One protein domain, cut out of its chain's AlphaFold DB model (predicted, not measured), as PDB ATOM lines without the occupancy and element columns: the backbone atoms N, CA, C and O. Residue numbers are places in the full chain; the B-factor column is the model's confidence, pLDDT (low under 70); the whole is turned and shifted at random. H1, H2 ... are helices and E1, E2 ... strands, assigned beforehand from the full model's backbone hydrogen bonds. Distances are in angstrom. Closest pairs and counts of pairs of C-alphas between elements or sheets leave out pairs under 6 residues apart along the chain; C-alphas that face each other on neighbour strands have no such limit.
ATOM      1  N   ASP A  67     196.084 198.872 241.560       98.62
ATOM      2  CA  ASP A  67     195.600 197.862 240.630       98.62
ATOM      3  C   ASP A  67     195.653 198.440 239.213       98.62
ATOM      4  O   ASP A  67     195.134 199.533 238.964       98.62
ATOM      5  N   LEU A  68     196.307 197.717 238.304       98.56
ATOM      6  CA  LEU A  68     196.487 198.109 236.910       98.56
ATOM      7  C   LEU A  68     195.978 196.991 236.000       98.56
ATOM      8  O   LEU A  68     196.524 195.887 236.005       98.56
ATOM      9  N   GLU A  69     194.945 197.291 235.211       98.44
ATOM     10  CA  GLU A  69     194.349 196.356 234.256       98.44
ATOM     11  C   GLU A  69     194.428 196.895 232.825       98.44
ATOM     12  O   GLU A  69     193.799 197.896 232.478       98.44
ATOM     13  N   LEU A  70     195.174 196.183 231.984       98.38
ATOM     14  CA  LEU A  70     195.313 196.441 230.555       98.38
ATOM     15  C   LEU A  70     194.653 195.310 229.774       98.38
ATOM     16  O   LEU A  70     194.850 194.126 230.066       98.38
ATOM     17  N   ASN A  71     193.876 195.649 228.757       97.31
ATOM     18  CA  ASN A  71     193.266 194.666 227.886       97.31
ATOM     19  C   ASN A  71     193.080 195.163 226.449       97.31
ATOM     20  O   ASN A  71     193.324 196.325 226.131       97.31
ATOM     21  N   ALA A  72     192.651 194.257 225.572       95.94
ATOM     22  CA  ALA A  72     192.412 194.561 224.164       95.94
ATOM     23  C   ALA A  72     191.338 195.641 223.922       95.94
ATOM     24  O   ALA A  72     191.297 196.194 222.829       95.94
ATOM     25  N   ASP A  73     190.491 195.954 224.906       96.38
ATOM     26  CA  ASP A  73     189.447 196.973 224.769       96.38
ATOM     27  C   ASP A  73     189.940 198.364 225.197       96.38
ATOM     28  O   ASP A  73     189.540 199.362 224.600       96.38
ATOM     29  N   ASN A  74     190.805 198.447 226.217       96.56
ATOM     30  CA  ASN A  74     191.266 199.721 226.790       96.56
ATOM     31  C   ASN A  74     192.701 200.118 226.400       96.56
ATOM     32  O   ASN A  74     193.070 201.279 226.543       96.56
ATOM     33  N   ALA A  75     193.511 199.169 225.929       96.38
ATOM     34  CA  ALA A  75     194.953 199.335 225.771       96.38
ATOM     35  C   ALA A  75     195.517 198.471 224.628       96.38
ATOM     36  O   ALA A  75     196.665 198.035 224.688       96.38
ATOM     37  N   ALA A  76     194.724 198.216 223.578       95.25
ATOM     38  CA  ALA A  76     195.037 197.273 222.494       95.25
ATOM     39  C   ALA A  76     196.424 197.458 221.854       95.25
ATOM     40  O   ALA A  76     197.052 196.487 221.433       95.25
ATOM     41  N   GLU A  77     196.878 198.709 221.756       97.00
ATOM     42  CA  GLU A  77     198.123 199.083 221.085       97.00
ATOM     43  C   GLU A  77     199.346 199.109 222.014       97.00
ATOM     44  O   GLU A  77     200.456 199.347 221.535       97.00
ATOM     45  N   VAL A  78     199.172 198.843 223.315       97.94
ATOM     46  CA  VAL A  78     200.276 198.797 224.283       97.94
ATOM     47  C   VAL A  78     201.214 197.643 223.961       97.94
ATOM     48  O   VAL A  78     200.799 196.486 223.870       97.94
ATOM     49  N   LYS A  79     202.501 197.966 223.836       95.94
ATOM     50  CA  LYS A  79     203.585 197.012 223.585       95.94
ATOM     51  C   LYS A  79     204.644 197.034 224.671       95.94
ATOM     52  O   LYS A  79     205.310 196.028 224.846       95.94
ATOM     53  N   SER A  80     204.802 198.116 225.425       96.94
ATOM     54  CA  SER A  80     205.787 198.186 226.506       96.94
ATOM     55  C   SER A  80     205.188 198.730 227.795       96.94
ATOM     56  O   SER A  80     204.448 199.711 227.787       96.94
ATOM     57  N   LEU A  81     205.576 198.116 228.914       97.06
ATOM     58  CA  LEU A  81     205.274 198.592 230.265       97.06
ATOM     59  C   LEU A  81     206.393 199.482 230.833       97.06
ATOM     60  O   LEU A  81     206.417 199.738 232.031       97.06
ATOM     61  N   ALA A  82     207.341 199.952 230.014       96.06
ATOM     62  CA  ALA A  82     208.389 200.864 230.474       96.06
ATOM     63  C   ALA A  82     207.786 202.090 231.190       96.06
ATOM     64  O   ALA A  82     206.889 202.746 230.654       96.06
ATOM     65  N   GLY A  83     208.278 202.395 232.395       96.56
ATOM     66  CA  GLY A  83     207.704 203.398 233.293       96.56
ATOM     67  C   GLY A  83     206.800 202.806 234.384       96.56
ATOM     68  O   GLY A  83     206.426 203.532 235.309       96.56
ATOM     69  N   ILE A  84     206.471 201.509 234.335       97.50
ATOM     70  CA  ILE A  84     205.678 200.832 235.373       97.50
ATOM     71  C   ILE A  84     206.362 200.856 236.749       97.50
ATOM     72  O   ILE A  84     205.678 200.876 237.772       97.50
ATOM     73  N   GLU A  85     207.691 200.969 236.808       97.19
ATOM     74  CA  GLU A  85     208.477 201.041 238.044       97.19
ATOM     75  C   GLU A  85     208.143 202.264 238.923       97.19
ATOM     76  O   GLU A  85     208.467 202.299 240.115       97.19
ATOM     77  N   TYR A  86     207.472 203.274 238.362       97.12
ATOM     78  CA  TYR A  86     207.018 204.458 239.094       97.12
ATOM     79  C   TYR A  86     205.727 204.217 239.890       97.12
ATOM     80  O   TYR A  86     205.418 205.006 240.782       97.12
ATOM     81  N   PHE A  87     205.008 203.120 239.641       97.75
ATOM     82  CA  PHE A  87     203.787 202.733 240.354       97.75
ATOM     83  C   PHE A  87     204.142 201.889 241.588       97.75
ATOM     84  O   PHE A  87     203.952 200.671 241.641       97.75
ATOM     85  N   ARG A  88     204.725 202.544 242.594       96.81
ATOM     86  CA  ARG A  88     205.407 201.889 243.730       96.81
ATOM     87  C   ARG A  88     204.475 201.132 244.673       96.81
ATOM     88  O   ARG A  88     204.910 200.226 245.383       96.81
ATOM     89  N   ASN A  89     203.197 201.496 244.684       98.06
ATOM     90  CA  ASN A  89     202.171 200.865 245.516       98.06
ATOM     91  C   ASN A  89     201.302 199.866 244.742       98.06
ATOM     92  O   ASN A  89     200.311 199.379 245.291       98.06
ATOM     93  N   LEU A  90     201.686 199.534 243.504       98.62
ATOM     94  CA  LEU A  90     200.997 198.547 242.686       98.62
ATOM     95  C   LEU A  90     201.032 197.170 243.365       98.62
ATOM     96  O   LEU A  90     202.096 196.666 243.727       98.62
ATOM     97  N   LYS A  91     199.853 196.574 243.536       98.62
ATOM     98  CA  LYS A  91     199.626 195.257 244.147       98.62
ATOM     99  C   LYS A  91     199.194 194.229 243.117       98.62
ATOM    100  O   LYS A  91     199.620 193.077 243.205       98.62
ATOM    101  N   THR A  92     198.372 194.630 242.154       98.81
ATOM    102  CA  THR A  92     197.914 193.738 241.093       98.81
ATOM    103  C   THR A  92     198.240 194.308 239.721       98.81
ATOM    104  O   THR A  92     198.000 195.482 239.435       98.81
ATOM    105  N   LEU A  93     198.812 193.456 238.874       98.75
ATOM    106  CA  LEU A  93     198.975 193.713 237.451       98.75
ATOM    107  C   LEU A  93     198.192 192.655 236.687       98.75
ATOM    108  O   LEU A  93     198.477 191.461 236.820       98.75
ATOM    109  N   LYS A  94     197.239 193.101 235.872       98.69
ATOM    110  CA  LYS A  94     196.483 192.245 234.968       98.69
ATOM    111  C   LYS A  94     196.628 192.737 233.535       98.69
ATOM    112  O   LYS A  94     196.335 193.889 233.237       98.69
ATOM    113  N   VAL A  95     197.056 191.857 232.642       98.31
ATOM    114  CA  VAL A  95     197.169 192.138 231.207       98.31
ATOM    115  C   VAL A  95     196.434 191.047 230.447       98.31
ATOM    116  O   VAL A  95     196.705 189.872 230.667       98.31
ATOM    117  N   SER A  96     195.503 191.390 229.555       97.25
ATOM    118  CA  SER A  96     194.729 190.374 228.828       97.25
ATOM    119  C   SER A  96     194.409 190.736 227.380       97.25
ATOM    120  O   SER A  96     193.859 191.785 227.075       97.25
ATOM    121  N   GLY A  97     194.723 189.834 226.455       94.25
ATOM    122  CA  GLY A  97     194.344 189.979 225.047       94.25
ATOM    123  C   GLY A  97     195.209 190.950 224.241       94.25
ATOM    124  O   GLY A  97     194.944 191.126 223.056       94.25
ATOM    125  N   LEU A  98     196.258 191.532 224.834       95.81
ATOM    126  CA  LEU A  98     197.259 192.277 224.067       95.81
ATOM    127  C   LEU A  98     198.027 191.334 223.137       95.81
ATOM    128  O   LEU A  98     198.213 190.149 223.440       95.81
ATOM    129  N   GLU A  99     198.485 191.857 221.998       93.75
ATOM    130  CA  GLU A  99     199.190 191.045 221.005       93.75
ATOM    131  C   GLU A  99     200.498 190.481 221.579       93.75
ATOM    132  O   GLU A  99     200.728 189.273 221.537       93.75
ATOM    133  N   SER A 100     201.335 191.342 222.146       93.94
ATOM    134  CA  SER A 100     202.612 190.990 222.764       93.94
ATOM    135  C   SER A 100     203.080 192.108 223.689       93.94
ATOM    136  O   SER A 100     202.610 193.236 223.555       93.94
ATOM    137  N   LEU A 101     204.047 191.817 224.556       94.50
ATOM    138  CA  LEU A 101     204.776 192.836 225.312       94.50
ATOM    139  C   LEU A 101     206.286 192.753 225.052       94.50
ATOM    140  O   LEU A 101     206.834 191.681 224.797       94.50
ATOM    141  N   ASP A 102     206.954 193.892 225.155       94.00
ATOM    142  CA  ASP A 102     208.398 194.006 225.274       94.00
ATOM    143  C   ASP A 102     208.866 193.461 226.635       94.00
ATOM    144  O   ASP A 102     208.072 193.191 227.546       94.00
ATOM    145  N   ASP A 103     210.183 193.310 226.777       91.38
ATOM    146  CA  ASP A 103     210.801 192.873 228.027       91.38
ATOM    147  C   ASP A 103     210.346 193.741 229.200       91.38
ATOM    148  O   ASP A 103     210.395 194.972 229.158       91.38
ATOM    149  N   THR A 104     209.900 193.076 230.261       92.38
ATOM    150  CA  THR A 104     209.293 193.731 231.417       92.38
ATOM    151  C   THR A 104     210.042 193.332 232.680       92.38
ATOM    152  O   THR A 104     210.161 192.150 233.000       92.38
ATOM    153  N   ASN A 105     210.517 194.320 233.434       94.25
ATOM    154  CA  ASN A 105     211.086 194.100 234.758       94.25
ATOM    155  C   ASN A 105     210.140 194.668 235.819       94.25
ATOM    156  O   ASN A 105     209.988 195.881 235.919       94.25
ATOM    157  N   LEU A 106     209.519 193.786 236.601       96.06
ATOM    158  CA  LEU A 106     208.628 194.149 237.707       96.06
ATOM    159  C   LEU A 106     209.358 194.166 239.058       96.06
ATOM    160  O   LEU A 106     208.840 194.698 240.038       96.06
ATOM    161  N   ALA A 107     210.566 193.602 239.131       93.88
ATOM    162  CA  ALA A 107     211.385 193.599 240.342       93.88
ATOM    163  C   ALA A 107     211.898 195.005 240.714       93.88
ATOM    164  O   ALA A 107     212.220 195.271 241.876       93.88
ATOM    165  N   VAL A 108     211.957 195.926 239.747       92.12
ATOM    166  CA  VAL A 108     212.356 197.319 239.965       92.12
ATOM    167  C   VAL A 108     211.115 198.177 240.212       92.12
ATOM    168  O   VAL A 108     210.285 198.366 239.337       92.12
ATOM    169  N   GLY A 109     210.987 198.726 241.421       91.50
ATOM    170  CA  GLY A 109     209.938 199.697 241.759       91.50
ATOM    171  C   GLY A 109     208.589 199.093 242.166       91.50
ATOM    172  O   GLY A 109     207.985 199.593 243.114       91.50
ATOM    173  N   ASN A 110     208.153 197.974 241.578       96.31
ATOM    174  CA  ASN A 110     206.868 197.329 241.906       96.31
ATOM    175  C   ASN A 110     206.973 196.280 243.032       96.31
ATOM    176  O   ASN A 110     206.330 195.233 243.013       96.31
ATOM    177  N   ILE A 111     207.761 196.583 244.068       95.25
ATOM    178  CA  ILE A 111     208.095 195.667 245.179       95.25
ATOM    179  C   ILE A 111     206.890 195.208 246.021       95.25
ATOM    180  O   ILE A 111     207.002 194.271 246.816       95.25
ATOM    181  N   ASN A 112     205.745 195.877 245.865       97.25
ATOM    182  CA  ASN A 112     204.500 195.604 246.579       97.25
ATOM    183  C   ASN A 112     203.531 194.693 245.809       97.25
ATOM    184  O   ASN A 112     202.462 194.388 246.342       97.25
ATOM    185  N   LEU A 113     203.898 194.232 244.607       98.56
ATOM    186  CA  LEU A 113     203.083 193.300 243.833       98.56
ATOM    187  C   LEU A 113     202.794 192.033 244.641       98.56
ATOM    188  O   LEU A 113     203.698 191.383 245.168       98.56
ATOM    189  N   THR A 114     201.515 191.678 244.704       98.62
ATOM    190  CA  THR A 114     201.007 190.435 245.289       98.62
ATOM    191  C   THR A 114     200.492 189.476 244.225       98.62
ATOM    192  O   THR A 114     200.513 188.267 244.456       98.62
ATOM    193  N   SER A 115     200.063 189.987 243.065       98.75
ATOM    194  CA  SER A 115     199.564 189.183 241.947       98.75
ATOM    195  C   SER A 115     199.978 189.763 240.598       98.75
ATOM    196  O   SER A 115     199.789 190.953 240.343       98.75
ATOM    197  N   VAL A 116     200.463 188.892 239.716       98.69
ATOM    198  CA  VAL A 116     200.708 189.184 238.297       98.69
ATOM    199  C   VAL A 116     199.934 188.167 237.462       98.69
ATOM    200  O   VAL A 116     200.145 186.965 237.616       98.69
ATOM    201  N   ASP A 117     199.038 188.641 236.597       98.56
ATOM    202  CA  ASP A 117     198.254 187.812 235.678       98.56
ATOM    203  C   ASP A 117     198.318 188.373 234.255       98.56
ATOM    204  O   ASP A 117     197.756 189.424 233.951       98.56
ATOM    205  N   ILE A 118     199.052 187.690 233.382       97.19
ATOM    206  CA  ILE A 118     199.339 188.140 232.024       97.19
ATOM    207  C   ILE A 118     198.860 187.082 231.032       97.19
ATOM    208  O   ILE A 118     199.309 185.939 231.037       97.19
ATOM    209  N   SER A 119     197.988 187.489 230.118       95.94
ATOM    210  CA  SER A 119     197.518 186.697 228.989       95.94
ATOM    211  C   SER A 119     197.758 187.465 227.693       95.94
ATOM    212  O   SER A 119     197.106 188.477 227.436       95.94
ATOM    213  N   LEU A 120     198.648 186.959 226.845       95.06
ATOM    214  CA  LEU A 120     199.042 187.601 225.587       95.06
ATOM    215  C   LEU A 120     198.750 186.690 224.401       95.06
ATOM    216  O   LEU A 120     198.804 185.469 224.523       95.06
ATOM    217  N   VAL A 121     198.492 187.268 223.230       94.00
ATOM    218  CA  VAL A 121     198.272 186.473 222.015       94.00
ATOM    219  C   VAL A 121     199.569 185.789 221.585       94.00
ATOM    220  O   VAL A 121     199.584 184.585 221.375       94.00
ATOM    221  N   LYS A 122     200.676 186.522 221.487       91.56
ATOM    222  CA  LYS A 122     201.979 185.989 221.061       91.56
ATOM    223  C   LYS A 122     202.983 185.842 222.204       91.56
ATOM    224  O   LYS A 122     203.942 185.092 222.058       91.56
ATOM    225  N   GLY A 123     202.788 186.545 223.316       89.38
ATOM    226  CA  GLY A 123     203.707 186.525 224.456       89.38
ATOM    227  C   GLY A 123     204.680 187.712 224.496       89.38
ATOM    228  O   GLY A 123     204.381 188.776 223.965       89.38
ATOM    229  N   LEU A 124     205.815 187.554 225.172       90.38
ATOM    230  CA  LEU A 124     206.811 188.605 225.461       90.38
ATOM    231  C   LEU A 124     208.226 188.011 225.478       90.38
ATOM    232  O   LEU A 124     208.316 186.804 225.538       90.38
ATOM    233  N   THR A 125     209.347 188.740 225.424       87.88
ATOM    234  CA  THR A 125     210.673 188.059 225.388       87.88
ATOM    235  C   THR A 125     211.213 187.673 226.775       87.88
ATOM    236  O   THR A 125     211.667 186.539 226.950       87.88
ATOM    237  N   ALA A 126     211.131 188.533 227.783       88.94
ATOM    238  CA  ALA A 126     211.521 188.225 229.158       88.94
ATOM    239  C   ALA A 126     210.652 188.961 230.185       88.94
ATOM    240  O   ALA A 126     210.278 190.119 229.987       88.94
ATOM    241  N   ILE A 127     210.369 188.286 231.302       92.44
ATOM    242  CA  ILE A 127     209.753 188.900 232.478       92.44
ATOM    243  C   ILE A 127     210.567 188.581 233.729       92.44
ATOM    244  O   ILE A 127     210.796 187.415 234.061       92.44
ATOM    245  N   ASP A 128     211.002 189.640 234.404       93.69
ATOM    246  CA  ASP A 128     211.760 189.561 235.650       93.69
ATOM    247  C   ASP A 128     210.858 189.954 236.821       93.69
ATOM    248  O   ASP A 128     210.380 191.087 236.919       93.69
ATOM    249  N   CYS A 129     210.605 188.982 237.690       95.25
ATOM    250  CA  CYS A 129     209.870 189.130 238.939       95.25
ATOM    251  C   CYS A 129     210.735 188.720 240.138       95.25
ATOM    252  O   CYS A 129     210.198 188.519 241.228       95.25
ATOM    253  N   ASN A 130     212.051 188.561 239.954       93.75
ATOM    254  CA  ASN A 130     212.941 188.052 240.988       93.75
ATOM    255  C   ASN A 130     212.874 188.911 242.253       93.75
ATOM    256  O   ASN A 130     212.891 190.141 242.215       93.75
ATOM    257  N   GLY A 131     212.872 188.259 243.411       94.94
ATOM    258  CA  GLY A 131     212.975 188.955 244.688       94.94
ATOM    259  C   GLY A 131     211.720 189.718 245.119       94.94
ATOM    260  O   GLY A 131     211.786 190.414 246.135       94.94
ATOM    261  N   LEU A 132     210.583 189.594 244.427       97.19
ATOM    262  CA  LEU A 132     209.327 190.209 244.858       97.19
ATOM    263  C   LEU A 132     208.807 189.540 246.143       97.19
ATOM    264  O   LEU A 132     208.174 188.486 246.135       97.19
ATOM    265  N   GLN A 133     209.079 190.180 247.285       96.94
ATOM    266  CA  GLN A 133     208.848 189.624 248.629       96.94
ATOM    267  C   GLN A 133     207.366 189.468 249.008       96.94
ATOM    268  O   GLN A 133     207.046 188.797 249.995       96.94
ATOM    269  N   SER A 134     206.473 190.108 248.255       97.62
ATOM    270  CA  SER A 134     205.027 190.097 248.487       97.62
ATOM    271  C   SER A 134     204.255 189.276 247.456       97.62
ATOM    272  O   SER A 134     203.063 189.056 247.663       97.62
ATOM    273  N   LEU A 135     204.909 188.802 246.388       98.62
ATOM    274  CA  LEU A 135     204.244 188.106 245.290       98.62
ATOM    275  C   LEU A 135     203.726 186.745 245.765       98.62
ATOM    276  O   LEU A 135     204.495 185.934 246.271       98.62
ATOM    277  N   THR A 136     202.425 186.516 245.597       98.62
ATOM    278  CA  THR A 136     201.726 185.276 245.981       98.62
ATOM    279  C   THR A 136     201.313 184.454 244.765       98.62
ATOM    280  O   THR A 136     201.359 183.225 244.798       98.62
ATOM    281  N   THR A 137     200.979 185.119 243.657       98.75
ATOM    282  CA  THR A 137     200.520 184.475 242.426       98.75
ATOM    283  C   THR A 137     201.210 185.069 241.207       98.75
ATOM    284  O   THR A 137     201.294 186.288 241.048       98.75
ATOM    285  N   PHE A 138     201.673 184.189 240.322       98.62
ATOM    286  CA  PHE A 138     202.165 184.552 238.998       98.62
ATOM    287  C   PHE A 138     201.479 183.692 237.938       98.62
ATOM    288  O   PHE A 138     201.455 182.464 238.039       98.62
ATOM    289  N   SER A 139     200.946 184.338 236.910       97.94
ATOM    290  CA  SER A 139     200.320 183.705 235.758       97.94
ATOM    291  C   SER A 139     200.808 184.379 234.481       97.94
ATOM    292  O   SER A 139     200.722 185.598 234.336       97.94
ATOM    293  N   LEU A 140     201.324 183.570 233.558       96.12
ATOM    294  CA  LEU A 140     201.631 183.953 232.190       96.12
ATOM    295  C   LEU A 140     201.061 182.902 231.236       96.12
ATOM    296  O   LEU A 140     201.430 181.727 231.293       96.12
ATOM    297  N   VAL A 141     200.158 183.324 230.359       95.38
ATOM    298  CA  VAL A 141     199.468 182.461 229.398       95.38
ATOM    299  C   VAL A 141     199.606 183.042 227.997       95.38
ATOM    300  O   VAL A 141     199.344 184.225 227.775       95.38
ATOM    301  N   VAL A 142     199.985 182.202 227.035       93.88
ATOM    302  CA  VAL A 142     199.949 182.559 225.612       93.88
ATOM    303  C   VAL A 142     198.704 181.949 224.971       93.88
ATOM    304  O   VAL A 142     198.458 180.754 225.095       93.88
ATOM    305  N   THR A 143     197.882 182.768 224.318       93.94
ATOM    306  CA  THR A 143     196.562 182.354 223.802       93.94
ATOM    307  C   THR A 143     196.495 182.230 222.284       93.94
ATOM    308  O   THR A 143     195.504 181.723 221.752       93.94
ATOM    309  N   GLY A 144     197.518 182.698 221.573       90.69
ATOM    310  CA  GLY A 144     197.593 182.648 220.120       90.69
ATOM    311  C   GLY A 144     197.835 181.250 219.568       90.69
ATOM    312  O   GLY A 144     198.046 180.269 220.280       90.69
ATOM    313  N   ALA A 145     197.784 181.161 218.241       89.38
ATOM    314  CA  ALA A 145     198.036 179.911 217.547       89.38
ATOM    315  C   ALA A 145     199.508 179.488 217.671       89.38
ATOM    316  O   ALA A 145     200.423 180.304 217.546       89.38
ATOM    317  N   ALA A 146     199.705 178.179 217.823       84.44
ATOM    318  CA  ALA A 146     201.013 177.542 217.829       84.44
ATOM    319  C   ALA A 146     201.904 178.002 216.659       84.44
ATOM    320  O   ALA A 146     201.500 177.900 215.499       84.44
ATOM    321  N   GLY A 147     203.130 178.428 216.954       83.19
ATOM    322  CA  GLY A 147     204.122 178.881 215.975       83.19
ATOM    323  C   GLY A 147     204.061 180.374 215.644       83.19
ATOM    324  O   GLY A 147     204.766 180.818 214.740       83.19
ATOM    325  N   THR A 148     203.218 181.146 216.333       84.88
ATOM    326  CA  THR A 148     203.133 182.611 216.184       84.88
ATOM    327  C   THR A 148     203.702 183.376 217.382       84.88
ATOM    328  O   THR A 148     203.628 184.605 217.419       84.88
ATOM    329  N   GLU A 149     204.261 182.659 218.355       86.94
ATOM    330  CA  GLU A 149     204.729 183.198 219.625       86.94
ATOM    331  C   GLU A 149     206.040 183.994 219.488       86.94
ATOM    332  O   GLU A 149     206.898 183.686 218.662       86.94
ATOM    333  N   VAL A 150     206.210 185.013 220.337       79.00
ATOM    334  CA  VAL A 150     207.432 185.841 220.440       79.00
ATOM    335  C   VAL A 150     208.409 185.287 221.502       79.00
ATOM    336  O   VAL A 150     209.619 185.474 221.387       79.00
ATOM    337  N   GLY A 151     207.895 184.591 222.523       67.69
ATOM    338  CA  GLY A 151     208.554 184.287 223.810       67.69
ATOM    339  C   GLY A 151     207.502 184.344 224.932       67.69
ATOM    340  O   GLY A 151     206.389 184.749 224.628       67.69
ATOM    341  N   PRO A 152     207.741 183.997 226.209       74.44
ATOM    342  CA  PRO A 152     208.909 184.355 227.020       74.44
ATOM    343  C   PRO A 152     210.034 183.395 226.774       74.44
ATOM    344  O   PRO A 152     209.801 182.209 226.859       74.44
ATOM    345  N   LYS A 153     211.250 183.885 226.546       79.31
ATOM    346  CA  LYS A 153     212.468 183.088 226.691       79.31
ATOM    347  C   LYS A 153     212.758 182.837 228.165       79.31
ATOM    348  O   LYS A 153     213.214 181.756 228.513       79.31
ATOM    349  N   ARG A 154     212.508 183.793 229.058       82.94
ATOM    350  CA  ARG A 154     212.795 183.622 230.489       82.94
ATOM    351  C   ARG A 154     211.649 184.134 231.347       82.94
ATOM    352  O   ARG A 154     211.143 185.230 231.113       82.94
ATOM    353  N   VAL A 155     211.268 183.318 232.324       91.25
ATOM    354  CA  VAL A 155     210.388 183.688 233.435       91.25
ATOM    355  C   VAL A 155     211.191 183.489 234.713       91.25
ATOM    356  O   VAL A 155     211.471 182.351 235.096       91.25
ATOM    357  N   GLU A 156     211.595 184.591 235.337       92.31
ATOM    358  CA  GLU A 156     212.470 184.560 236.508       92.31
ATOM    359  C   GLU A 156     211.688 184.955 237.766       92.31
ATOM    360  O   GLU A 156     211.207 186.083 237.893       92.31
ATOM    361  N   LEU A 157     211.515 183.994 238.678       95.56
ATOM    362  CA  LEU A 157     210.748 184.133 239.922       95.56
ATOM    363  C   LEU A 157     211.592 183.762 241.146       95.56
ATOM    364  O   LEU A 157     211.046 183.521 242.223       95.56
ATOM    365  N   ASP A 158     212.916 183.681 241.008       94.75
ATOM    366  CA  ASP A 158     213.783 183.290 242.111       94.75
ATOM    367  C   ASP A 158     213.648 184.281 243.280       94.75
ATOM    368  O   ASP A 158     213.531 185.496 243.115       94.75
ATOM    369  N   LYS A 159     213.721 183.755 244.505       95.38
ATOM    370  CA  LYS A 159     213.676 184.515 245.765       95.38
ATOM    371  C   LYS A 159     212.370 185.294 245.975       95.38
ATOM    372  O   LYS A 159     212.383 186.320 246.657       95.38
ATOM    373  N   CYS A 160     211.254 184.781 245.462       97.75
ATOM    374  CA  CYS A 160     209.897 185.213 245.799       97.75
ATOM    375  C   CYS A 160     209.319 184.302 246.899       97.75
ATOM    376  O   CYS A 160     208.572 183.374 246.595       97.75
ATOM    377  N   PRO A 161     209.659 184.498 248.188       97.38
ATOM    378  CA  PRO A 161     209.413 183.493 249.225       97.38
ATOM    379  C   PRO A 161     207.934 183.190 249.469       97.38
ATOM    380  O   PRO A 161     207.631 182.097 249.931       97.38
ATOM    381  N   LYS A 162     207.031 184.133 249.168       98.31
ATOM    382  CA  LYS A 162     205.586 184.024 249.420       98.31
ATOM    383  C   LYS A 162     204.776 183.488 248.243       98.31
ATOM    384  O   LYS A 162     203.559 183.402 248.364       98.31
ATOM    385  N   ILE A 163     205.408 183.174 247.114       98.44
ATOM    386  CA  ILE A 163     204.656 182.721 245.948       98.44
ATOM    387  C   ILE A 163     204.103 181.322 246.211       98.44
ATOM    388  O   ILE A 163     204.844 180.408 246.558       98.44
ATOM    389  N   GLU A 164     202.792 181.170 246.061       98.69
ATOM    390  CA  GLU A 164     202.057 179.932 246.319       98.69
ATOM    391  C   GLU A 164     201.731 179.206 245.012       98.69
ATOM    392  O   GLU A 164     201.734 177.973 244.968       98.69
ATOM    393  N   SER A 165     201.494 179.964 243.936       98.69
ATOM    394  CA  SER A 165     201.079 179.433 242.639       98.69
ATOM    395  C   SER A 165     201.791 180.117 241.475       98.69
ATOM    396  O   SER A 165     201.744 181.341 241.329       98.69
ATOM    397  N   VAL A 166     202.378 179.298 240.600       98.56
ATOM    398  CA  VAL A 166     203.006 179.712 239.341       98.56
ATOM    399  C   VAL A 166     202.331 178.999 238.177       98.56
ATOM    400  O   VAL A 166     202.308 177.771 238.113       98.56
ATOM    401  N   THR A 167     201.811 179.770 237.226       98.06
ATOM    402  CA  THR A 167     201.306 179.270 235.943       98.06
ATOM    403  C   THR A 167     202.095 179.900 234.805       98.06
ATOM    404  O   THR A 167     202.151 181.119 234.686       98.06
ATOM    405  N   VAL A 168     202.690 179.068 233.954       95.69
ATOM    406  CA  VAL A 168     203.356 179.466 232.708       95.69
ATOM    407  C   VAL A 168     202.873 178.525 231.613       95.69
ATOM    408  O   VAL A 168     203.439 177.454 231.385       95.69
ATOM    409  N   LYS A 169     201.761 178.890 230.981       94.06
ATOM    410  CA  LYS A 169     200.980 177.993 230.133       94.06
ATOM    411  C   LYS A 169     201.101 178.364 228.660       94.06
ATOM    412  O   LYS A 169     201.123 179.543 228.310       94.06
ATOM    413  N   ASP A 170     201.146 177.340 227.809       92.88
ATOM    414  CA  ASP A 170     201.165 177.466 226.347       92.88
ATOM    415  C   ASP A 170     202.355 178.302 225.816       92.88
ATOM    416  O   ASP A 170     202.368 178.764 224.678       92.88
ATOM    417  N   CYS A 171     203.413 178.450 226.622       89.88
ATOM    418  CA  CYS A 171     204.627 179.189 226.286       89.88
ATOM    419  C   CYS A 171     205.612 178.270 225.545       89.88
ATOM    420  O   CYS A 171     206.331 177.482 226.162       89.88
ATOM    421  N   ARG A 172     205.645 178.336 224.210       84.06
ATOM    422  CA  ARG A 172     206.398 177.377 223.370       84.06
ATOM    423  C   ARG A 172     207.828 177.779 223.003       84.06
ATOM    424  O   ARG A 172     208.543 176.971 222.426       84.06
ATOM    425  N   ALA A 173     208.217 179.006 223.332       82.25
ATOM    426  CA  ALA A 173     209.548 179.563 223.078       82.25
ATOM    427  C   ALA A 173     210.333 179.800 224.385       82.25
ATOM    428  O   ALA A 173     211.257 180.616 224.428       82.25
ATOM    429  N   ILE A 174     209.935 179.125 225.471       83.44
ATOM    430  CA  ILE A 174     210.520 179.343 226.794       83.44
ATOM    431  C   ILE A 174     211.831 178.627 226.950       83.44
ATOM    432  O   ILE A 174     211.961 177.485 226.592       83.44
ATOM    433  N   VAL A 175     212.853 179.299 227.441       80.25
ATOM    434  CA  VAL A 175     214.182 178.725 227.647       80.25
ATOM    435  C   VAL A 175     214.320 178.282 229.098       80.25
ATOM    436  O   VAL A 175     214.848 177.208 229.379       80.25
ATOM    437  N   ALA A 176     213.826 179.101 230.029       82.25
ATOM    438  CA  ALA A 176     213.909 178.823 231.453       82.25
ATOM    439  C   ALA A 176     212.706 179.378 232.226       82.25
ATOM    440  O   ALA A 176     212.233 180.485 231.962       82.25
ATOM    441  N   VAL A 177     212.279 178.602 233.224       90.75
ATOM    442  CA  VAL A 177     211.442 179.047 234.343       90.75
ATOM    443  C   VAL A 177     212.244 178.789 235.612       90.75
ATOM    444  O   VAL A 177     212.629 177.643 235.854       90.75
ATOM    445  N   THR A 178     212.512 179.823 236.408       92.69
ATOM    446  CA  THR A 178     213.248 179.681 237.673       92.69
ATOM    447  C   THR A 178     212.351 180.025 238.858       92.69
ATOM    448  O   THR A 178     211.638 181.021 238.835       92.69
ATOM    449  N   VAL A 179     212.327 179.147 239.869       95.88
ATOM    450  CA  VAL A 179     211.465 179.241 241.070       95.88
ATOM    451  C   VAL A 179     212.244 178.940 242.361       95.88
ATOM    452  O   VAL A 179     211.698 178.510 243.380       95.88
ATOM    453  N   THR A 180     213.558 179.136 242.332       94.44
ATOM    454  CA  THR A 180     214.469 178.859 243.442       94.44
ATOM    455  C   THR A 180     214.210 179.824 244.593       94.44
ATOM    456  O   THR A 180     214.245 181.037 244.424       94.44
ATOM    457  N   GLY A 181     214.006 179.312 245.803       94.19
ATOM    458  CA  GLY A 181     213.710 180.126 246.986       94.19
ATOM    459  C   GLY A 181     212.241 180.538 247.111       94.19
ATOM    460  O   GLY A 181     211.908 181.294 248.020       94.19
ATOM    461  N   CYS A 182     211.360 180.019 246.254       97.69
ATOM    462  CA  CYS A 182     209.909 180.143 246.379       97.69
ATOM    463  C   CYS A 182     209.379 179.136 247.410       97.69
ATOM    464  O   CYS A 182     208.800 178.104 247.066       97.69
ATOM    465  N   THR A 183     209.662 179.382 248.688       96.12
ATOM    466  CA  THR A 183     209.474 178.405 249.775       96.12
ATOM    467  C   THR A 183     208.014 178.063 250.069       96.12
ATOM    468  O   THR A 183     207.739 176.993 250.609       96.12
ATOM    469  N   GLU A 184     207.085 178.944 249.701       98.19
ATOM    470  CA  GLU A 184     205.641 178.744 249.869       98.19
ATOM    471  C   GLU A 184     204.965 178.098 248.645       98.19
ATOM    472  O   GLU A 184     203.761 177.848 248.674       98.19
ATOM    473  N   LEU A 185     205.723 177.775 247.589       98.62
ATOM    474  CA  LEU A 185     205.164 177.274 246.335       98.62
ATOM    475  C   LEU A 185     204.493 175.913 246.542       98.62
ATOM    476  O   LEU A 185     205.136 174.955 246.973       98.62
ATOM    477  N   THR A 186     203.213 175.826 246.188       98.50
ATOM    478  CA  THR A 186     202.396 174.601 246.266       98.50
ATOM    479  C   THR A 186     201.836 174.172 244.915       98.50
ATOM    480  O   THR A 186     201.428 173.020 244.779       98.50
ATOM    481  N   SER A 187     201.847 175.064 243.919       98.62
ATOM    482  CA  SER A 187     201.352 174.805 242.568       98.62
ATOM    483  C   SER A 187     202.294 175.355 241.501       98.62
ATOM    484  O   SER A 187     202.680 176.525 241.532       98.62
ATOM    485  N   LEU A 188     202.644 174.503 240.540       98.44
ATOM    486  CA  LEU A 188     203.477 174.819 239.392       98.44
ATOM    487  C   LEU A 188     202.875 174.199 238.130       98.44
ATOM    488  O   LEU A 188     202.899 172.983 237.935       98.44
ATOM    489  N   ASN A 189     202.358 175.044 237.246       97.94
ATOM    490  CA  ASN A 189     201.707 174.617 236.016       97.94
ATOM    491  C   ASN A 189     202.449 175.139 234.785       97.94
ATOM    492  O   ASN A 189     202.389 176.326 234.476       97.94
ATOM    493  N   LEU A 190     203.087 174.226 234.059       95.56
ATOM    494  CA  LEU A 190     203.811 174.476 232.813       95.56
ATOM    495  C   LEU A 190     203.127 173.826 231.595       95.56
ATOM    496  O   LEU A 190     203.765 173.568 230.573       95.56
ATOM    497  N   SER A 191     201.837 173.494 231.704       94.06
ATOM    498  CA  SER A 191     201.109 172.778 230.650       94.06
ATOM    499  C   SER A 191     201.109 173.521 229.313       94.06
ATOM    500  O   SER A 191     201.065 174.746 229.253       94.06
ATOM    501  N   GLY A 192     201.180 172.763 228.215       91.25
ATOM    502  CA  GLY A 192     201.191 173.315 226.854       91.25
ATOM    503  C   GLY A 192     202.472 174.069 226.467       91.25
ATOM    504  O   GLY A 192     202.657 174.388 225.292       91.25
ATOM    505  N   SER A 193     203.371 174.308 227.423       91.69
ATOM    506  CA  SER A 193     204.652 174.971 227.207       91.69
ATOM    507  C   SER A 193     205.715 174.006 226.680       91.69
ATOM    508  O   SER A 193     205.635 172.782 226.855       91.69
ATOM    509  N   TYR A 194     206.726 174.574 226.025       86.50
ATOM    510  CA  TYR A 194     207.837 173.842 225.426       86.50
ATOM    511  C   TYR A 194     209.145 174.585 225.685       86.50
ATOM    512  O   TYR A 194     209.292 175.731 225.268       86.50
ATOM    513  N   LEU A 195     210.075 173.930 226.385       83.88
ATOM    514  CA  LEU A 195     211.340 174.530 226.773       83.88
ATOM    515  C   LEU A 195     212.397 174.390 225.660       83.88
ATOM    516  O   LEU A 195     212.759 173.282 225.275       83.88
ATOM    517  N   GLU A 196     212.945 175.468 225.130       83.12
ATOM    518  CA  GLU A 196     214.065 175.413 224.202       83.12
ATOM    519  C   GLU A 196     215.370 175.095 224.942       83.12
ATOM    520  O   GLU A 196     215.698 175.679 225.976       83.12
ATOM    521  N   LYS A 197     216.160 174.175 224.376       82.56
ATOM    522  CA  LYS A 197     217.563 174.043 224.775       82.56
ATOM    523  C   LYS A 197     218.314 175.315 224.383       82.56
ATOM    524  O   LYS A 197     218.069 175.877 223.316       82.56
ATOM    525  N   TRP A 198     219.281 175.722 225.188       80.94
ATOM    526  CA  TRP A 198     220.045 176.945 224.947       80.94
ATOM    527  C   TRP A 198     221.530 176.721 225.185       80.94
ATOM    528  O   TRP A 198     221.911 175.832 225.939       80.94
ATOM    529  N   GLU A 199     222.387 177.501 224.534       81.50
ATOM    530  CA  GLU A 199     223.819 177.463 224.831       81.50
ATOM    531  C   GLU A 199     224.118 178.313 226.062       81.50
ATOM    532  O   GLU A 199     223.749 179.486 226.094       81.50
ATOM    533  N   SER A 200     224.816 177.743 227.052       79.00
ATOM    534  CA  SER A 200     225.127 178.444 228.307       79.00
ATOM    535  C   SER A 200     225.887 179.750 228.078       79.00
ATOM    536  O   SER A 200     225.726 180.714 228.816       79.00
ATOM    537  N   GLU A 201     226.712 179.765 227.034       82.12
ATOM    538  CA  GLU A 201     227.421 180.936 226.536       82.12
ATOM    539  C   GLU A 201     227.353 180.930 225.001       82.12
ATOM    540  O   GLU A 201     227.424 179.846 224.405       82.12
ATOM    541  N   PRO A 202     227.244 182.096 224.338       81.19
ATOM    542  CA  PRO A 202     227.159 182.162 222.883       81.19
ATOM    543  C   PRO A 202     228.336 181.464 222.189       81.19
ATOM    544  O   PRO A 202     229.491 181.829 222.402       81.19
ATOM    545  N   ASN A 203     228.036 180.510 221.304       85.94
ATOM    546  CA  ASN A 203     229.007 179.724 220.533       85.94
ATOM    547  C   ASN A 203     229.914 178.816 221.381       85.94
ATOM    548  O   ASN A 203     230.974 178.393 220.917       85.94
ATOM    549  N   SER A 204     229.528 178.510 222.620       89.94
ATOM    550  CA  SER A 204     230.293 177.592 223.473       89.94
ATOM    551  C   SER A 204     230.121 176.130 223.071       89.94
ATOM    552  O   SER A 204     230.931 175.285 223.453       89.94
ATOM    553  N   GLY A 205     229.039 175.802 222.354       88.06
ATOM    554  CA  GLY A 205     228.639 174.419 222.089       88.06
ATOM    555  C   GLY A 205     228.191 173.655 223.343       88.06
ATOM    556  O   GLY A 205     227.878 172.465 223.257       88.06
ATOM    557  N   LYS A 206     228.136 174.317 224.508       87.88
ATOM    558  CA  LYS A 206     227.652 173.748 225.764       87.88
ATOM    559  C   LYS A 206     226.154 174.005 225.883       87.88
ATOM    560  O   LYS A 206     225.716 175.077 226.294       87.88
ATOM    561  N   TRP A 207     225.375 172.995 225.518       85.62
ATOM    562  CA  TRP A 207     223.919 173.050 225.560       85.62
ATOM    563  C   TRP A 207     223.383 172.745 226.956       85.62
ATOM    564  O   TRP A 207     223.764 171.760 227.586       85.62
ATOM    565  N   ILE A 208     222.458 173.583 227.402       82.62
ATOM    566  CA  ILE A 208     221.590 173.363 228.544       82.62
ATOM    567  C   ILE A 208     220.268 172.828 228.015       82.62
ATOM    568  O   ILE A 208     219.651 173.417 227.122       82.62
ATOM    569  N   TYR A 209     219.863 171.685 228.550       86.06
ATOM    570  CA  TYR A 209     218.615 171.033 228.193       86.06
ATOM    571  C   TYR A 209     217.473 171.521 229.094       86.06
ATOM    572  O   TYR A 209     217.733 172.004 230.203       86.06
ATOM    573  N   PRO A 210     216.218 171.397 228.627       89.69
ATOM    574  CA  PRO A 210     215.026 171.689 229.412       89.69
ATOM    575  C   PRO A 210     215.081 171.065 230.800       89.69
ATOM    576  O   PRO A 210     214.964 169.849 230.953       89.69
ATOM    577  N   SER A 211     215.251 171.900 231.813       90.38
ATOM    578  CA  SER A 211     215.381 171.455 233.190       90.38
ATOM    579  C   SER A 211     214.668 172.410 234.126       90.38
ATOM    580  O   SER A 211     214.487 173.588 233.813       90.38
ATOM    581  N   ILE A 212     214.244 171.889 235.271       92.50
ATOM    582  CA  ILE A 212     213.669 172.702 236.334       92.50
ATOM    583  C   ILE A 212     214.214 172.286 237.687       92.50
ATOM    584  O   ILE A 212     214.501 171.116 237.945       92.50
ATOM    585  N   ASN A 213     214.348 173.278 238.549       93.50
ATOM    586  CA  ASN A 213     214.797 173.116 239.911       93.50
ATOM    587  C   ASN A 213     213.637 173.416 240.858       93.50
ATOM    588  O   ASN A 213     213.134 174.538 240.866       93.50
ATOM    589  N   ILE A 214     213.264 172.413 241.655       95.75
ATOM    590  CA  ILE A 214     212.196 172.504 242.646       95.75
ATOM    591  C   ILE A 214     212.619 172.127 244.073       95.75
ATOM    592  O   ILE A 214     211.781 172.132 244.975       95.75
ATOM    593  N   TYR A 215     213.898 171.818 244.328       93.88
ATOM    594  CA  TYR A 215     214.330 171.307 245.644       93.88
ATOM    595  C   TYR A 215     214.139 172.323 246.781       93.88
ATOM    596  O   TYR A 215     214.026 171.953 247.946       93.88
ATOM    597  N   THR A 216     214.079 173.618 246.459       94.19
ATOM    598  CA  THR A 216     213.771 174.672 247.443       94.19
ATOM    599  C   THR A 216     212.272 174.852 247.698       94.19
ATOM    600  O   THR A 216     211.887 175.446 248.706       94.19
ATOM    601  N   ASN A 217     211.411 174.319 246.826       96.69
ATOM    602  CA  ASN A 217     209.955 174.424 246.898       96.69
ATOM    603  C   ASN A 217     209.381 173.279 247.736       96.69
ATOM    604  O   ASN A 217     208.581 172.481 247.264       96.69
ATOM    605  N   THR A 218     209.822 173.168 248.986       93.44
ATOM    606  CA  THR A 218     209.533 172.004 249.847       93.44
ATOM    607  C   THR A 218     208.042 171.764 250.123       93.44
ATOM    608  O   THR A 218     207.681 170.667 250.544       93.44
ATOM    609  N   LYS A 219     207.164 172.747 249.867       97.31
ATOM    610  CA  LYS A 219     205.700 172.592 249.948       97.31
ATOM    611  C   LYS A 219     205.058 172.062 248.663       97.31
ATOM    612  O   LYS A 219     203.949 171.528 248.722       97.31
ATOM    613  N   LEU A 220     205.754 172.127 247.528       97.69
ATOM    614  CA  LEU A 220     205.342 171.506 246.274       97.69
ATOM    615  C   LEU A 220     205.560 169.999 246.420       97.69
ATOM    616  O   LEU A 220     206.662 169.494 246.205       97.69
ATOM    617  N   THR A 221     204.509 169.308 246.854       95.50
ATOM    618  CA  THR A 221     204.528 167.873 247.194       95.50
ATOM    619  C   THR A 221     203.341 167.106 246.623       95.50
ATOM    620  O   THR A 221     203.421 165.889 246.491       95.50
ATOM    621  N   ASP A 222     202.257 167.794 246.255       97.38
ATOM    622  CA  ASP A 222     201.096 167.176 245.615       97.38
ATOM    623  C   ASP A 222     201.352 167.002 244.108       97.38
ATOM    624  O   ASP A 222     201.481 168.004 243.394       97.38
ATOM    625  N   PRO A 223     201.423 165.761 243.589       95.25
ATOM    626  CA  PRO A 223     201.687 165.517 242.175       95.25
ATOM    627  C   PRO A 223     200.634 166.092 241.229       95.25
ATOM    628  O   PRO A 223     200.952 166.368 240.075       95.25
ATOM    629  N   ALA A 224     199.399 166.305 241.694       95.81
ATOM    630  CA  ALA A 224     198.362 166.941 240.887       95.81
ATOM    631  C   ALA A 224     198.636 168.436 240.644       95.81
ATOM    632  O   ALA A 224     198.159 168.992 239.655       95.81
ATOM    633  N   ASN A 225     199.435 169.065 241.512       97.50
ATOM    634  CA  ASN A 225     199.750 170.489 241.456       97.50
ATOM    635  C   ASN A 225     201.078 170.785 240.750       97.50
ATOM    636  O   ASN A 225     201.436 171.952 240.613       97.50
ATOM    637  N   PHE A 226     201.801 169.764 240.276       97.69
ATOM    638  CA  PHE A 226     202.964 169.951 239.415       97.69
ATOM    639  C   PHE A 226     202.690 169.392 238.015       97.69
ATOM    640  O   PHE A 226     202.805 168.193 237.765       97.69
ATOM    641  N   ILE A 227     202.356 170.289 237.086       97.00
ATOM    642  CA  ILE A 227     202.101 169.948 235.686       97.00
ATOM    643  C   ILE A 227     203.331 170.348 234.859       97.00
ATOM    644  O   ILE A 227     203.582 171.545 234.706       97.00
ATOM    645  N   PRO A 228     204.116 169.395 234.326       94.38
ATOM    646  CA  PRO A 228     205.360 169.704 233.634       94.38
ATOM    647  C   PRO A 228     205.130 170.228 232.212       94.38
ATOM    648  O   PRO A 228     204.102 169.971 231.581       94.38
ATOM    649  N   ALA A 229     206.146 170.912 231.683       92.69
ATOM    650  CA  ALA A 229     206.240 171.193 230.257       92.69
ATOM    651  C   ALA A 229     206.467 169.893 229.475       92.69
ATOM    652  O   ALA A 229     207.095 168.954 229.974       92.69
ATOM    653  N   ALA A 230     205.999 169.846 228.227       88.31
ATOM    654  CA  ALA A 230     205.926 168.600 227.458       88.31
ATOM    655  C   ALA A 230     207.292 167.948 227.173       88.31
ATOM    656  O   ALA A 230     207.368 166.743 226.949       88.31
ATOM    657  N   ASN A 231     208.363 168.737 227.156       90.31
ATOM    658  CA  ASN A 231     209.705 168.309 226.769       90.31
ATOM    659  C   ASN A 231     210.750 168.503 227.874       90.31
ATOM    660  O   ASN A 231     211.944 168.555 227.585       90.31
ATOM    661  N   LEU A 232     210.302 168.648 229.122       91.00
ATOM    662  CA  LEU A 232     211.187 168.714 230.277       91.00
ATOM    663  C   LEU A 232     212.049 167.442 230.325       91.00
ATOM    664  O   LEU A 232     211.516 166.344 230.187       91.00
ATOM    665  N   VAL A 233     213.363 167.575 230.486       91.38
ATOM    666  CA  VAL A 233     214.310 166.445 230.468       91.38
ATOM    667  C   VAL A 233     214.824 166.140 231.865       91.38
ATOM    668  O   VAL A 233     214.899 164.972 232.231       91.38
ATOM    669  N   ASP A 234     215.124 167.167 232.656       92.44
ATOM    670  CA  ASP A 234     215.692 167.006 233.993       92.44
ATOM    671  C   ASP A 234     214.857 167.736 235.049       92.44
ATOM    672  O   ASP A 234     214.457 168.889 234.864       92.44
ATOM    673  N   ILE A 235     214.627 167.082 236.188       94.25
ATOM    674  CA  ILE A 235     213.994 167.698 237.359       94.25
ATOM    675  C   ILE A 235     214.912 167.522 238.563       94.25
ATOM    676  O   ILE A 235     215.227 166.401 238.958       94.25
ATOM    677  N   TRP A 236     215.317 168.641 239.158       94.75
ATOM    678  CA  TRP A 236     216.116 168.678 240.378       94.75
ATOM    679  C   TRP A 236     215.203 168.873 241.579       94.75
ATOM    680  O   TRP A 236     214.520 169.893 241.681       94.75
ATOM    681  N   ALA A 237     215.189 167.908 242.489       95.38
ATOM    682  CA  ALA A 237     214.236 167.841 243.586       95.38
ATOM    683  C   ALA A 237     214.885 167.258 244.854       95.38
ATOM    684  O   ALA A 237     216.014 166.768 244.829       95.38
ATOM    685  N   THR A 238     214.182 167.335 245.978       94.88
ATOM    686  CA  THR A 238     214.520 166.556 247.183       94.88
ATOM    687  C   THR A 238     214.107 165.096 246.996       94.88
ATOM    688  O   THR A 238     213.213 164.797 246.199       94.88
ATOM    689  N   SER A 239     214.682 164.171 247.760       93.69
ATOM    690  CA  SER A 239     214.300 162.755 247.744       93.69
ATOM    691  C   SER A 239     212.813 162.566 248.064       93.69
ATOM    692  O   SER A 239     212.141 161.787 247.394       93.69
ATOM    693  N   ALA A 240     212.257 163.355 248.993       93.56
ATOM    694  CA  ALA A 240     210.826 163.327 249.316       93.56
ATOM    695  C   ALA A 240     209.934 163.745 248.131       93.56
ATOM    696  O   ALA A 240     208.885 163.149 247.890       93.56
ATOM    697  N   GLN A 241     210.350 164.757 247.365       96.31
ATOM    698  CA  GLN A 241     209.640 165.174 246.153       96.31
ATOM    699  C   GLN A 241     209.746 164.123 245.042       96.31
ATOM    700  O   GLN A 241     208.756 163.860 244.366       96.31
ATOM    701  N   ILE A 242     210.913 163.494 244.863       96.00
ATOM    702  CA  ILE A 242     211.087 162.409 243.884       96.00
ATOM    703  C   ILE A 242     210.137 161.253 244.217       96.00
ATOM    704  O   ILE A 242     209.386 160.809 243.347       96.00
ATOM    705  N   GLU A 243     210.101 160.822 245.481       95.19
ATOM    706  CA  GLU A 243     209.181 159.782 245.955       95.19
ATOM    707  C   GLU A 243     207.708 160.149 245.713       95.19
ATOM    708  O   GLU A 243     206.921 159.295 245.294       95.19
ATOM    709  N   ALA A 244     207.336 161.415 245.926       96.31
ATOM    710  CA  ALA A 244     205.979 161.897 245.693       96.31
ATOM    711  C   ALA A 244     205.606 161.917 244.198       96.31
ATOM    712  O   ALA A 244     204.512 161.489 243.822       96.31
ATOM    713  N   PHE A 245     206.499 162.398 243.329       97.44
ATOM    714  CA  PHE A 245     206.167 162.727 241.941       97.44
ATOM    715  C   PHE A 245     206.448 161.619 240.934       97.44
ATOM    716  O   PHE A 245     205.689 161.483 239.971       97.44
ATOM    717  N   GLN A 246     207.503 160.826 241.122       95.12
ATOM    718  CA  GLN A 246     208.057 159.985 240.058       95.12
ATOM    719  C   GLN A 246     207.013 159.051 239.431       95.12
ATOM    720  O   GLN A 246     206.770 159.105 238.224       95.12
ATOM    721  N   LYS A 247     206.316 158.256 240.252       95.69
ATOM    722  CA  LYS A 247     205.295 157.316 239.761       95.69
ATOM    723  C   LYS A 247     204.119 158.030 239.088       95.69
ATOM    724  O   LYS A 247     203.557 157.526 238.112       95.69
ATOM    725  N   TYR A 248     203.726 159.192 239.611       96.81
ATOM    726  CA  TYR A 248     202.647 159.989 239.035       96.81
ATOM    727  C   TYR A 248     203.040 160.529 237.657       96.81
ATOM    728  O   TYR A 248     202.231 160.466 236.731       96.81
ATOM    729  N   PHE A 249     204.282 160.986 237.501       95.94
ATOM    730  CA  PHE A 249     204.825 161.492 236.242       95.94
ATOM    731  C   PHE A 249     204.938 160.397 235.178       95.94
ATOM    732  O   PHE A 249     204.492 160.587 234.043       95.94
ATOM    733  N   GLU A 250     205.446 159.224 235.557       93.44
ATOM    734  CA  GLU A 250     205.511 158.044 234.686       93.44
ATOM    735  C   GLU A 250     204.113 157.620 234.201       93.44
ATOM    736  O   GLU A 250     203.927 157.281 233.033       93.44
ATOM    737  N   THR A 251     203.106 157.689 235.078       94.56
ATOM    738  CA  THR A 251     201.740 157.226 234.775       94.56
ATOM    739  C   THR A 251     200.932 158.246 233.968       94.56
ATOM    740  O   THR A 251     200.317 157.886 232.963       94.56
ATOM    741  N   ASN A 252     200.907 159.509 234.400       95.56
ATOM    742  CA  ASN A 252     199.992 160.526 233.867       95.56
ATOM    743  C   ASN A 252     200.598 161.338 232.723       95.56
ATOM    744  O   ASN A 252     199.872 161.745 231.817       95.56
ATOM    745  N   TYR A 253     201.916 161.544 232.734       93.12
ATOM    746  CA  TYR A 253     202.613 162.326 231.710       93.12
ATOM    747  C   TYR A 253     203.449 161.462 230.767       93.12
ATOM    748  O   TYR A 253     203.916 161.965 229.749       93.12
ATOM    749  N   LYS A 254     203.623 160.164 231.074       91.12
ATOM    750  CA  LYS A 254     204.551 159.261 230.365       91.12
ATOM    751  C   LYS A 254     205.948 159.874 230.260       91.12
ATOM    752  O   LYS A 254     206.630 159.731 229.247       91.12
ATOM    753  N   TRP A 255     206.328 160.613 231.295       93.25
ATOM    754  CA  TRP A 255     207.572 161.354 231.325       93.25
ATOM    755  C   TRP A 255     208.736 160.390 231.556       93.25
ATOM    756  O   TRP A 255     208.693 159.575 232.475       93.25
ATOM    757  N   THR A 256     209.760 160.471 230.708       88.00
ATOM    758  CA  THR A 256     210.933 159.577 230.722       88.00
ATOM    759  C   THR A 256     212.237 160.335 230.966       88.00
ATOM    760  O   THR A 256     213.295 159.898 230.513       88.00
ATOM    761  N   GLY A 257     212.156 161.519 231.573       91.88
ATOM    762  CA  GLY A 257     213.330 162.306 231.925       91.88
ATOM    763  C   GLY A 257     214.041 161.773 233.170       91.88
ATOM    764  O   GLY A 257     213.737 160.690 233.672       91.88
ATOM    765  N   THR A 258     215.001 162.548 233.670       94.94
ATOM    766  CA  THR A 258     215.847 162.175 234.806       94.94
ATOM    767  C   THR A 258     215.502 163.005 236.038       94.94
ATOM    768  O   THR A 258     215.467 164.235 235.991       94.94
ATOM    769  N   TRP A 259     215.270 162.324 237.159       94.62
ATOM    770  CA  TRP A 259     215.211 162.953 238.477       94.62
ATOM    771  C   TRP A 259     216.620 163.052 239.061       94.62
ATOM    772  O   TRP A 259     217.345 162.058 239.095       94.62
ATOM    773  N   HIS A 260     216.987 164.229 239.560       94.00
ATOM    774  CA  HIS A 260     218.245 164.474 240.267       94.00
ATOM    775  C   HIS A 260     217.936 164.851 241.716       94.00
ATOM    776  O   HIS A 260     217.195 165.808 241.954       94.00
ATOM    777  N   SER A 261     218.485 164.103 242.679       91.12
ATOM    778  CA  SER A 261     218.344 164.429 244.102       91.12
ATOM    779  C   SER A 261     219.436 165.398 244.539       91.12
ATOM    780  O   SER A 261     220.621 165.139 244.328       91.12
ATOM    781  N   ASN A 262     219.042 166.494 245.186       79.38
ATOM    782  CA  ASN A 262     219.982 167.428 245.811       79.38
ATOM    783  C   ASN A 262     220.243 167.155 247.294       79.38
ATOM    784  O   ASN A 262     221.091 167.823 247.886       79.38
TER     785      ASN A 262
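AT A GLANCE: This is residues 67 to 262 of the 272 residues of an uncharacterized protein of human gut metagenome (UniProt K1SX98). With little regular structure, 73 of 196 printed residues in named elements, the chain winds in stacked turns: parallel sheets E1 E2 E3 E5 E7 E9 along one side, E4 E6 E8 and E10 E11 E12 opposite, H1 capping one end. Residues 198 to 208 stick out. Mostly strand, it is compact: radius of gyration of the C-alphas 16.6 A, spans 46 by 33 by 33 A.

IN THESE COORDINATES: Residues 67-71 are E1, C-alpha 67 at (195.600, 197.862, 240.630), 92-101 E2, 115-124 E3, 126-128 E4, 137-142 E5, 154-156 E6, 165-169 E7, 176-178 E8, 187-189 E9, 211-213 E10, 234-237 E11, 239-252 H1, 20.1 A long, and 258-261 E12, C-alpha 261 at (218.344, 164.429, 244.102).

HOW THE PARTS SIT: In the twisted large sheet, N 95 of E2 and O 117 of E3 are 2.9 A apart. E11, H1, E12 form a strand-helix-strand unit, a helix between parallel neighbours. H1 is on their sheet, height 10.2 A, with 8 of 10 O i to N i+4 pairs within hydrogen-bond range.

THE WHOLE: The printed part has no cut; link E9 to E10 is long; residue 151 is under pLDDT 70.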